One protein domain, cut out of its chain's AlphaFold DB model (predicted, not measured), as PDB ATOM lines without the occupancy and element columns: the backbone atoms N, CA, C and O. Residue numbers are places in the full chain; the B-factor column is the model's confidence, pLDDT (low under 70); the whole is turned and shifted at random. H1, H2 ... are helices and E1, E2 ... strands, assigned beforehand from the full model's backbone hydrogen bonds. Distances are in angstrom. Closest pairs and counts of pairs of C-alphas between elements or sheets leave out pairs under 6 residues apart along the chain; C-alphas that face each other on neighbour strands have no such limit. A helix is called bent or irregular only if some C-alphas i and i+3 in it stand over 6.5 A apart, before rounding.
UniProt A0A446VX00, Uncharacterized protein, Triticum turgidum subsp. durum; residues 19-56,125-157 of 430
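This is residues 19 to 56 and 125 to 157 of the 430 residues of an uncharacterized protein of Triticum turgidum subsp. durum (UniProt A0A446VX00). A twisted sheet of four strands has one short helix, H1, packed on one of its faces and running across the strands. The unnamed stretch of residues 33 to 45 leads from H1 to the edge strand E1. The printed part has 71 residues, under half of them in named elements, which follow the chain as H1, E1, E2, E3, E4. The sheet's order is E1 E2 E3 E4, all antiparallel, and the class is mixed, helices and strands. The whole is compact, with a radius of gyration of the C-alphas of 11.7 A and spans of 32 by 25 by 20 A.

E1 is residues 46 to 50, 12.8 A long from first to last C-alpha. E2 is residues 129 to 134, 15.3 A; E3 is residues 137 to 142, 16.8 A; and E4 is residues 148 to 153, 13.4 A, ending with C-alpha 153 at (-51.179, 14.657, 33.997). H1 is residues 24 to 32, 10.6 A, beginning with C-alpha 24 at (-50.895, 22.817, 39.174). It is irregular: C-alphas 26 and 29 are 8.6 A apart.

E2, E3 and E4 form a meander, each strand the antiparallel neighbour of the one before, through the hairpins E2 and E3, and E3 and E4. N 132 and O 139 are within hydrogen-bond range at 2.8 A, as are N 138 and O 152 at 2.9 A. E1 is antiparallel to E2, at 153 degrees, with N 131 and O 48 at 2.8 A. E1 and E4 are apart. H1 is on the sheet at a height of 9.1 A, over E3 and only just over E4, with 3 of its C-alphas falling on E4. It runs across the strands, at 80 degrees to E3 on the local plane. The closest C-alphas of H1 and E4, those of Cys 24 and Cys 150, are 5.3 A apart. In H1, 3 of 5 O i to N i+4 pairs are within range.

The two C-alphas farthest apart, those of Arg 41 and Lys 56, are 35.2 A apart. Residues 57 to 124 are not printed, and C-alphas 56 and 125 are 17.5 A apart across the cut. The link from H1 to E1 is long. The mean pLDDT of the printed part is 88.1; residues 19 to 21 and residue 125 are under 70.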
ATOM      1  N   ILE A  19     -43.624  16.066  50.232       40.16
ATOM      2  CA  ILE A  19     -43.827  17.216  51.154       40.16
ATOM      3  C   ILE A  19     -43.939  18.591  50.447       40.16
ATOM      4  O   ILE A  19     -44.484  19.511  51.045       40.16
ATOM      5  N   TRP A  20     -43.539  18.784  49.177       49.16
ATOM      6  CA  TRP A  20     -43.485  20.153  48.601       49.16
ATOM      7  C   TRP A  20     -43.959  20.334  47.150       49.16
ATOM      8  O   TRP A  20     -43.616  21.343  46.534       49.16
ATOM      9  N   GLN A  21     -44.753  19.417  46.593       65.69
ATOM     10  CA  GLN A  21     -45.351  19.642  45.274       65.69
ATOM     11  C   GLN A  21     -46.598  20.523  45.420       65.69
ATOM     12  O   GLN A  21     -47.499  20.226  46.206       65.69
ATOM     13  N   TYR A  22     -46.638  21.640  44.698       79.50
ATOM     14  CA  TYR A  22     -47.827  22.479  44.631       79.50
ATOM     15  C   TYR A  22     -48.832  21.875  43.651       79.50
ATOM     16  O   TYR A  22     -48.463  21.283  42.638       79.50
ATOM     17  N   GLU A  23     -50.119  22.104  43.898       84.31
ATOM     18  CA  GLU A  23     -51.139  21.820  42.891       84.31
ATOM     19  C   GLU A  23     -50.936  22.716  41.662       84.31
ATOM     20  O   GLU A  23     -50.869  23.945  41.786       84.31
ATOM     21  N   CYS A  24     -50.941  22.117  40.466       87.62
ATOM     22  CA  CYS A  24     -50.895  22.817  39.174       87.62
ATOM     23  C   CYS A  24     -51.920  23.954  39.077       87.62
ATOM     24  O   CYS A  24     -51.650  25.009  38.506       87.62
ATOM     25  N   ARG A  25     -53.082  23.796  39.723       85.62
ATOM     26  CA  ARG A  25     -54.140  24.812  39.790       85.62
ATOM     27  C   ARG A  25     -53.654  26.157  40.337       85.62
ATOM     28  O   ARG A  25     -54.166  27.200  39.929       85.62
ATOM     29  N   GLN A  26     -52.660  26.164  41.228       87.81
ATOM     30  CA  GLN A  26     -52.066  27.402  41.739       87.81
ATOM     31  C   GLN A  26     -51.310  28.175  40.659       87.81
ATOM     32  O   GLN A  26     -51.135  29.377  40.811       87.81
ATOM     33  N   PHE A  27     -50.898  27.526  39.571       90.00
ATOM     34  CA  PHE A  27     -50.149  28.105  38.458       90.00
ATOM     35  C   PHE A  27     -50.966  28.148  37.160       90.00
ATOM     36  O   PHE A  27     -50.372  28.272  36.096       90.00
ATOM     37  N   ARG A  28     -52.309  28.093  37.231       87.19
ATOM     38  CA  ARG A  28     -53.219  28.017  36.064       87.19
ATOM     39  C   ARG A  28     -52.809  28.926  34.897       87.19
ATOM     40  O   ARG A  28     -52.544  28.428  33.817       87.19
ATOM     41  N   GLU A  29     -52.669  30.233  35.127       85.94
ATOM     42  CA  GLU A  29     -52.278  31.200  34.078       85.94
ATOM     43  C   GLU A  29     -50.871  30.968  33.500       85.94
ATOM     44  O   GLU A  29     -50.566  31.427  32.407       85.94
ATOM     45  N   SER A  30     -49.977  30.331  34.258       89.69
ATOM     46  CA  SER A  30     -48.633  29.992  33.772       89.69
ATOM     47  C   SER A  30     -48.648  28.705  32.957       89.69
ATOM     48  O   SER A  30     -47.934  28.627  31.970       89.69
ATOM     49  N   ILE A  31     -49.487  27.740  33.347       91.12
ATOM     50  CA  ILE A  31     -49.698  26.484  32.622       91.12
ATOM     51  C   ILE A  31     -50.345  26.752  31.264       91.12
ATOM     52  O   ILE A  31     -49.867  26.253  30.258       91.12
ATOM     53  N   LEU A  32     -51.379  27.589  31.209       89.81
ATOM     54  CA  LEU A  32     -51.998  27.974  29.937       89.81
ATOM     55  C   LEU A  32     -51.033  28.736  29.019       89.81
ATOM     56  O   LEU A  32     -51.132  28.641  27.807       89.81
ATOM     57  N   GLY A  33     -50.071  29.464  29.595       88.31
ATOM     58  CA  GLY A  33     -49.038  30.168  28.836       88.31
ATOM     59  C   GLY A  33     -47.928  29.275  28.272       88.31
ATOM     60  O   GLY A  33     -47.056  29.802  27.593       88.31
ATOM     61  N   VAL A  34     -47.925  27.977  28.589       91.12
ATOM     62  CA  VAL A  34     -47.000  26.982  28.016       91.12
ATOM     63  C   VAL A  34     -47.719  25.960  27.133       91.12
ATOM     64  O   VAL A  34     -47.080  25.043  26.633       91.12
ATOM     65  N   MET A  35     -49.028  26.124  26.934       91.75
ATOM     66  CA  MET A  35     -49.812  25.389  25.938       91.75
ATOM     67  C   MET A  35     -49.546  25.950  24.529       91.75
ATOM     68  O   MET A  35     -49.119  27.102  24.429       91.75
ATOM     69  N   PRO A  36     -49.801  25.180  23.452       93.56
ATOM     70  CA  PRO A  36     -50.409  23.843  23.415       93.56
ATOM     71  C   PRO A  36     -49.481  22.705  23.869       93.56
ATOM     72  O   PRO A  36     -48.259  22.777  23.756       93.56
ATOM     73  N   HIS A  37     -50.077  21.614  24.350       93.88
ATOM     74  CA  HIS A  37     -49.393  20.345  24.584       93.88
ATOM     75  C   HIS A  37     -50.008  19.247  23.719       93.88
ATOM     76  O   HIS A  37     -51.218  19.042  23.726       93.88
ATOM     77  N   HIS A  38     -49.162  18.529  22.993       91.56
ATOM     78  CA  HIS A  38     -49.508  17.309  22.282       91.56
ATOM     79  C   HIS A  38     -48.346  16.332  22.442       91.56
ATOM     80  O   HIS A  38     -47.191  16.754  22.531       91.56
ATOM     81  N   TRP A  39     -48.659  15.045  22.512       91.94
ATOM     82  CA  TRP A  39     -47.659  13.990  22.574       91.94
ATOM     83  C   TRP A  39     -48.233  12.735  21.921       91.94
ATOM     84  O   TRP A  39     -49.193  12.154  22.432       91.94
ATOM     85  N   ASP A  40     -47.665  12.345  20.786       86.50
ATOM     86  CA  ASP A  40     -47.954  11.082  20.099       86.50
ATOM     87  C   ASP A  40     -46.735  10.152  20.171       86.50
ATOM     88  O   ASP A  40     -46.853   8.934  20.330       86.50
ATOM     89  N   ARG A  41     -45.531  10.734  20.095       87.25
ATOM     90  CA  ARG A  41     -44.276   9.991  19.985       87.25
ATOM     91  C   ARG A  41     -43.205  10.535  20.909       87.25
ATOM     92  O   ARG A  41     -43.272  11.649  21.420       87.25
ATOM     93  N   ARG A  42     -42.152   9.740  21.096       89.31
ATOM     94  CA  ARG A  42     -41.010  10.105  21.945       89.31
ATOM     95  C   ARG A  42     -40.343  11.401  21.486       89.31
ATOM     96  O   ARG A  42     -39.808  12.134  22.313       89.31
ATOM     97  N   GLU A  43     -40.372  11.668  20.191       88.25
ATOM     98  CA  GLU A  43     -39.751  12.833  19.568       88.25
ATOM     99  C   GLU A  43     -40.551  14.123  19.793       88.25
ATOM    100  O   GLU A  43     -39.995  15.207  19.633       88.25
ATOM    101  N   ASP A  44     -41.803  14.023  20.254       89.25
ATOM    102  CA  ASP A  44     -42.619  15.173  20.665       89.25
ATOM    103  C   ASP A  44     -42.248  15.672  22.072       89.25
ATOM    104  O   ASP A  44     -42.775  16.677  22.549       89.25
ATOM    105  N   THR A  45     -41.337  14.986  22.772       93.38
ATOM    106  CA  THR A  45     -40.833  15.459  24.060       93.38
ATOM    107  C   THR A  45     -39.883  16.632  23.872       93.38
ATOM    108  O   THR A  45     -38.792  16.486  23.322       93.38
ATOM    109  N   PHE A  46     -40.259  17.789  24.414       93.56
ATOM    110  CA  PHE A  46     -39.429  18.988  24.390       93.56
ATOM    111  C   PHE A  46     -39.414  19.711  25.736       93.56
ATOM    112  O   PHE A  46     -40.288  19.544  26.592       93.56
ATOM    113  N   LEU A  47     -38.380  20.530  25.917       94.50
ATOM    114  CA  LEU A  47     -38.182  21.362  27.095       94.50
ATOM    115  C   LEU A  47     -38.258  22.828  26.687       94.50
ATOM    116  O   LEU A  47     -37.618  23.236  25.720       94.50
ATOM    117  N   GLN A  48     -38.972  23.634  27.465       93.88
ATOM    118  CA  GLN A  48     -39.008  25.079  27.271       93.88
ATOM    119  C   GLN A  48     -38.780  25.839  28.574       93.88
ATOM    120  O   GLN A  48     -39.141  25.396  29.665       93.88
ATOM    121  N   LEU A  49     -38.157  27.008  28.468       93.00
ATOM    122  CA  LEU A  49     -37.961  27.909  29.599       93.00
ATOM    123  C   LEU A  49     -39.207  28.771  29.790       93.00
ATOM    124  O   LEU A  49     -39.665  29.416  28.851       93.00
ATOM    125  N   ALA A  50     -39.720  28.843  31.018       91.44
ATOM    126  CA  ALA A  50     -40.899  29.649  31.323       91.44
ATOM    127  C   ALA A  50     -40.787  30.379  32.666       91.44
ATOM    128  O   ALA A  50     -39.938  30.088  33.515       91.44
ATOM    129  N   HIS A  51     -41.672  31.362  32.861       90.00
ATOM    130  CA  HIS A  51     -41.798  32.095  34.117       90.00
ATOM    131  C   HIS A  51     -43.142  31.813  34.798       90.00
ATOM    132  O   HIS A  51     -44.177  32.391  34.451       90.00
ATOM    133  N   PHE A  52     -43.116  30.950  35.809       89.81
ATOM    134  CA  PHE A  52     -44.281  30.527  36.570       89.81
ATOM    135  C   PHE A  52     -44.585  31.475  37.724       89.81
ATOM    136  O   PHE A  52     -43.727  31.822  38.540       89.81
ATOM    137  N   ARG A  53     -45.859  31.855  37.812       88.12
ATOM    138  CA  ARG A  53     -46.427  32.693  38.867       88.12
ATOM    139  C   ARG A  53     -47.649  32.032  39.453       88.12
ATOM    140  O   ARG A  53     -48.495  31.507  38.730       88.12
ATOM    141  N   LYS A  54     -47.778  32.149  40.772       86.69
ATOM    142  CA  LYS A  54     -49.024  31.790  41.436       86.69
ATOM    143  C   LYS A  54     -50.137  32.697  40.917       86.69
ATOM    144  O   LYS A  54     -50.017  33.924  40.956       86.69
ATOM    145  N   HIS A  55     -51.205  32.083  40.433       79.81
ATOM    146  CA  HIS A  55     -52.425  32.749  40.029       79.81
ATOM    147  C   HIS A  55     -52.961  33.554  41.214       79.81
ATOM    148  O   HIS A  55     -53.151  33.031  42.319       79.81
ATOM    149  N   LYS A  56     -53.188  34.852  40.998       71.44
ATOM    150  CA  LYS A  56     -53.745  35.726  42.028       71.44
ATOM    151  C   LYS A  56     -55.215  35.380  42.201       71.44
ATOM    152  O   LYS A  56     -56.062  35.849  41.443       71.44
ATOM    153  N   TRP A 125     -39.765  38.808  33.329       64.56
ATOM    154  CA  TRP A 125     -39.488  38.063  32.104       64.56
ATOM    155  C   TRP A 125     -38.374  37.020  32.255       64.56
ATOM    156  O   TRP A 125     -38.106  36.293  31.305       64.56
ATOM    157  N   VAL A 126     -37.707  36.934  33.413       81.25
ATOM    158  CA  VAL A 126     -36.637  35.947  33.622       81.25
ATOM    159  C   VAL A 126     -37.260  34.582  33.917       81.25
ATOM    160  O   VAL A 126     -38.035  34.483  34.873       81.25
ATOM    161  N   PRO A 127     -36.938  33.528  33.148       87.50
ATOM    162  CA  PRO A 127     -37.426  32.185  33.428       87.50
ATOM    163  C   PRO A 127     -37.049  31.733  34.840       87.50
ATOM    164  O   PRO A 127     -35.928  31.951  35.295       87.50
ATOM    165  N   ASN A 128     -37.989  31.104  35.544       91.75
ATOM    166  CA  ASN A 128     -37.748  30.481  36.853       91.75
ATOM    167  C   ASN A 128     -37.984  28.964  36.828       91.75
ATOM    168  O   ASN A 128     -37.696  28.289  37.820       91.75
ATOM    169  N   VAL A 129     -38.483  28.430  35.711       92.88
ATOM    170  CA  VAL A 129     -38.729  27.004  35.520       92.88
ATOM    171  C   VAL A 129     -38.268  26.527  34.147       92.88
ATOM    172  O   VAL A 129     -38.272  27.289  33.177       92.88
ATOM    173  N   VAL A 130     -37.916  25.246  34.082       96.00
ATOM    174  CA  VAL A 130     -37.961  24.447  32.855       96.00
ATOM    175  C   VAL A 130     -39.293  23.714  32.860       96.00
ATOM    176  O   VAL A 130     -39.668  23.127  33.874       96.00
ATOM    177  N   VAL A 131     -40.010  23.766  31.750       96.25
ATOM    178  CA  VAL A 131     -41.244  23.020  31.539       96.25
ATOM    179  C   VAL A 131     -40.944  21.895  30.566       96.25
ATOM    180  O   VAL A 131     -40.493  22.155  29.451       96.25
ATOM    181  N   ALA A 132     -41.168  20.666  31.009       96.56
ATOM    182  CA  ALA A 132     -41.051  19.470  30.198       96.56
ATOM    183  C   ALA A 132     -42.431  19.065  29.680       96.56
ATOM    184  O   ALA A 132     -43.369  18.930  30.467       96.56
ATOM    185  N   HIS A 133     -42.542  18.898  28.364       96.06
ATOM    186  CA  HIS A 133     -43.692  18.291  27.706       96.06
ATOM    187  C   HIS A 133     -43.353  16.823  27.470       96.06
ATOM    188  O   HIS A 133     -42.471  16.503  26.679       96.06
ATOM    189  N   GLU A 134     -44.014  15.931  28.191       95.00
ATOM    190  CA  GLU A 134     -43.728  14.499  28.209       95.00
ATOM    191  C   GLU A 134     -44.983  13.689  27.883       95.00
ATOM    192  O   GLU A 134     -46.094  14.211  27.886       95.00
ATOM    193  N   LYS A 135     -44.810  12.379  27.682       92.62
ATOM    194  CA  LYS A 135     -45.911  11.427  27.481       92.62
ATOM    195  C   LYS A 135     -47.017  11.538  28.527       92.62
ATOM    196  O   LYS A 135     -48.191  11.401  28.215       92.62
ATOM    197  N   GLU A 136     -46.629  11.726  29.785       91.31
ATOM    198  CA  GLU A 136     -47.562  11.771  30.911       91.31
ATOM    199  C   GLU A 136     -48.176  13.166  31.120       91.31
ATOM    200  O   GLU A 136     -48.938  13.353  32.067       91.31
ATOM    201  N   GLY A 137     -47.838  14.151  30.283       92.56
ATOM    202  CA  GLY A 137     -48.302  15.531  30.369       92.56
ATOM    203  C   GLY A 137     -47.172  16.526  30.612       92.56
ATOM    204  O   GLY A 137     -46.113  16.452  29.995       92.56
ATOM    205  N   ILE A 138     -47.401  17.506  31.489       94.81
ATOM    206  CA  ILE A 138     -46.468  18.621  31.699       94.81
ATOM    207  C   ILE A 138     -45.862  18.580  33.095       94.81
ATOM    208  O   ILE A 138     -46.580  18.557  34.099       94.81
ATOM    209  N   GLU A 139     -44.539  18.696  33.173       95.31
ATOM    210  CA  GLU A 139     -43.811  18.857  34.427       95.31
ATOM    211  C   GLU A 139     -43.079  20.204  34.479       95.31
ATOM    212  O   GLU A 139     -42.286  20.539  33.605       95.31
ATOM    213  N   ALA A 140     -43.332  20.993  35.527       95.19
ATOM    214  CA  ALA A 140     -42.630  22.252  35.760       95.19
ATOM    215  C   ALA A 140     -41.557  22.071  36.838       95.19
ATOM    216  O   ALA A 140     -41.871  21.813  38.004       95.19
ATOM    217  N   ILE A 141     -40.294  22.269  36.468       94.31
ATOM    218  CA  ILE A 141     -39.117  22.055  37.315       94.31
ATOM    219  C   ILE A 141     -38.472  23.406  37.620       94.31
ATOM    220  O   ILE A 141     -38.120  24.163  36.719       94.31
ATOM    221  N   HIS A 142     -38.304  23.734  38.898       91.44
ATOM    222  CA  HIS A 142     -37.713  25.003  39.317       91.44
ATOM    223  C   HIS A 142     -36.213  25.061  39.000       91.44
ATOM    224  O   HIS A 142     -35.437  24.268  39.534       91.44
ATOM    225  N   LEU A 143     -35.793  26.051  38.204       90.44
ATOM    226  CA  LEU A 143     -34.424  26.166  37.677       90.44
ATOM    227  C   LEU A 143     -33.353  26.179  38.773       90.44
ATOM    228  O   LEU A 143     -32.348  25.486  38.667       90.44
ATOM    229  N   ALA A 144     -33.563  26.957  39.837       87.00
ATOM    230  CA  ALA A 144     -32.527  27.150  40.850       87.00
ATOM    231  C   ALA A 144     -32.416  25.990  41.853       87.00
ATOM    232  O   ALA A 144     -31.384  25.846  42.498       87.00
ATOM    233  N   SER A 145     -33.472  25.185  42.030       88.50
ATOM    234  CA  SER A 145     -33.481  24.102  43.030       88.50
ATOM    235  C   SER A 145     -33.532  22.701  42.429       88.50
ATOM    236  O   SER A 145     -33.356  21.738  43.172       88.50
ATOM    237  N   GLY A 146     -33.836  22.572  41.135       88.44
ATOM    238  CA  GLY A 146     -34.076  21.293  40.466       88.44
ATOM    239  C   GLY A 146     -35.318  20.547  40.963       88.44
ATOM    240  O   GLY A 146     -35.523  19.396  40.597       88.44
ATOM    241  N   ARG A 147     -36.144  21.158  41.825       90.31
ATOM    242  CA  ARG A 147     -37.347  20.517  42.371       90.31
ATOM    243  C   ARG A 147     -38.534  20.723  41.441       90.31
ATOM    244  O   ARG A 147     -38.780  21.847  41.002       90.31
ATOM    245  N   THR A 148     -39.325  19.676  41.250       91.62
ATOM    246  CA  THR A 148     -40.634  19.757  40.601       91.62
ATOM    247  C   THR A 148     -41.556  20.681  41.395       91.62
ATOM    248  O   THR A 148     -41.836  20.442  42.571       91.62
ATOM    249  N   LEU A 149     -42.032  21.752  40.761       91.75
ATOM    250  CA  LEU A 149     -43.048  22.632  41.332       91.75
ATOM    251  C   LEU A 149     -44.422  21.979  41.267       91.75
ATOM    252  O   LEU A 149     -45.143  21.981  42.262       91.75
ATOM    253  N   CYS A 150     -44.778  21.451  40.097       92.69
ATOM    254  CA  CYS A 150     -46.057  20.809  39.846       92.69
ATOM    255  C   CYS A 150     -45.974  19.913  38.599       92.69
ATOM    256  O   CYS A 150     -45.199  20.198  37.688       92.69
ATOM    257  N   LYS A 151     -46.772  18.839  38.571       93.75
ATOM    258  CA  LYS A 151     -46.915  17.925  37.430       93.75
ATOM    259  C   LYS A 151     -48.395  17.819  37.074       93.75
ATOM    260  O   LYS A 151     -49.220  17.538  37.946       93.75
ATOM    261  N   LEU A 152     -48.736  18.133  35.830       93.38
ATOM    262  CA  LEU A 152     -50.086  18.056  35.290       93.38
ATOM    263  C   LEU A 152     -50.166  16.827  34.395       93.38
ATOM    264  O   LEU A 152     -49.509  16.793  33.360       93.38
ATOM    265  N   HIS A 153     -50.975  15.853  34.799       92.50
ATOM    266  CA  HIS A 153     -51.179  14.657  33.997       92.50
ATOM    267  C   HIS A 153     -52.138  14.961  32.850       92.50
ATOM    268  O   HIS A 153     -53.251  15.432  33.100       92.50
ATOM    269  N   LEU A 154     -51.696  14.705  31.623       91.62
ATOM    270  CA  LEU A 154     -52.474  14.870  30.398       91.62
ATOM    271  C   LEU A 154     -52.466  13.540  29.647       91.62
ATOM    272  O   LEU A 154     -51.501  12.784  29.726       91.62
ATOM    273  N   THR A 155     -53.573  13.225  28.985       86.44
ATOM    274  CA  THR A 155     -53.699  11.996  28.198       86.44
ATOM    275  C   THR A 155     -52.813  12.061  26.961       86.44
ATOM    276  O   THR A 155     -52.690  13.122  26.347       86.44
ATOM    277  N   GLU A 156     -52.217  10.918  26.609       85.50
ATOM    278  CA  GLU A 156     -51.484  10.752  25.353       85.50
ATOM    279  C   GLU A 156     -52.435  10.809  24.152       85.50
ATOM    280  O   GLU A 156     -53.605  10.426  24.255       85.50
ATOM    281  N   GLY A 157     -51.913  11.262  23.013       81.38
ATOM    282  CA  GLY A 157     -52.702  11.508  21.814       81.38
ATOM    283  C   GLY A 157     -53.575  12.760  21.931       81.38
ATOM    284  O   GLY A 157     -53.995  13.165  23.012       81.38
TER     285      GLY A 157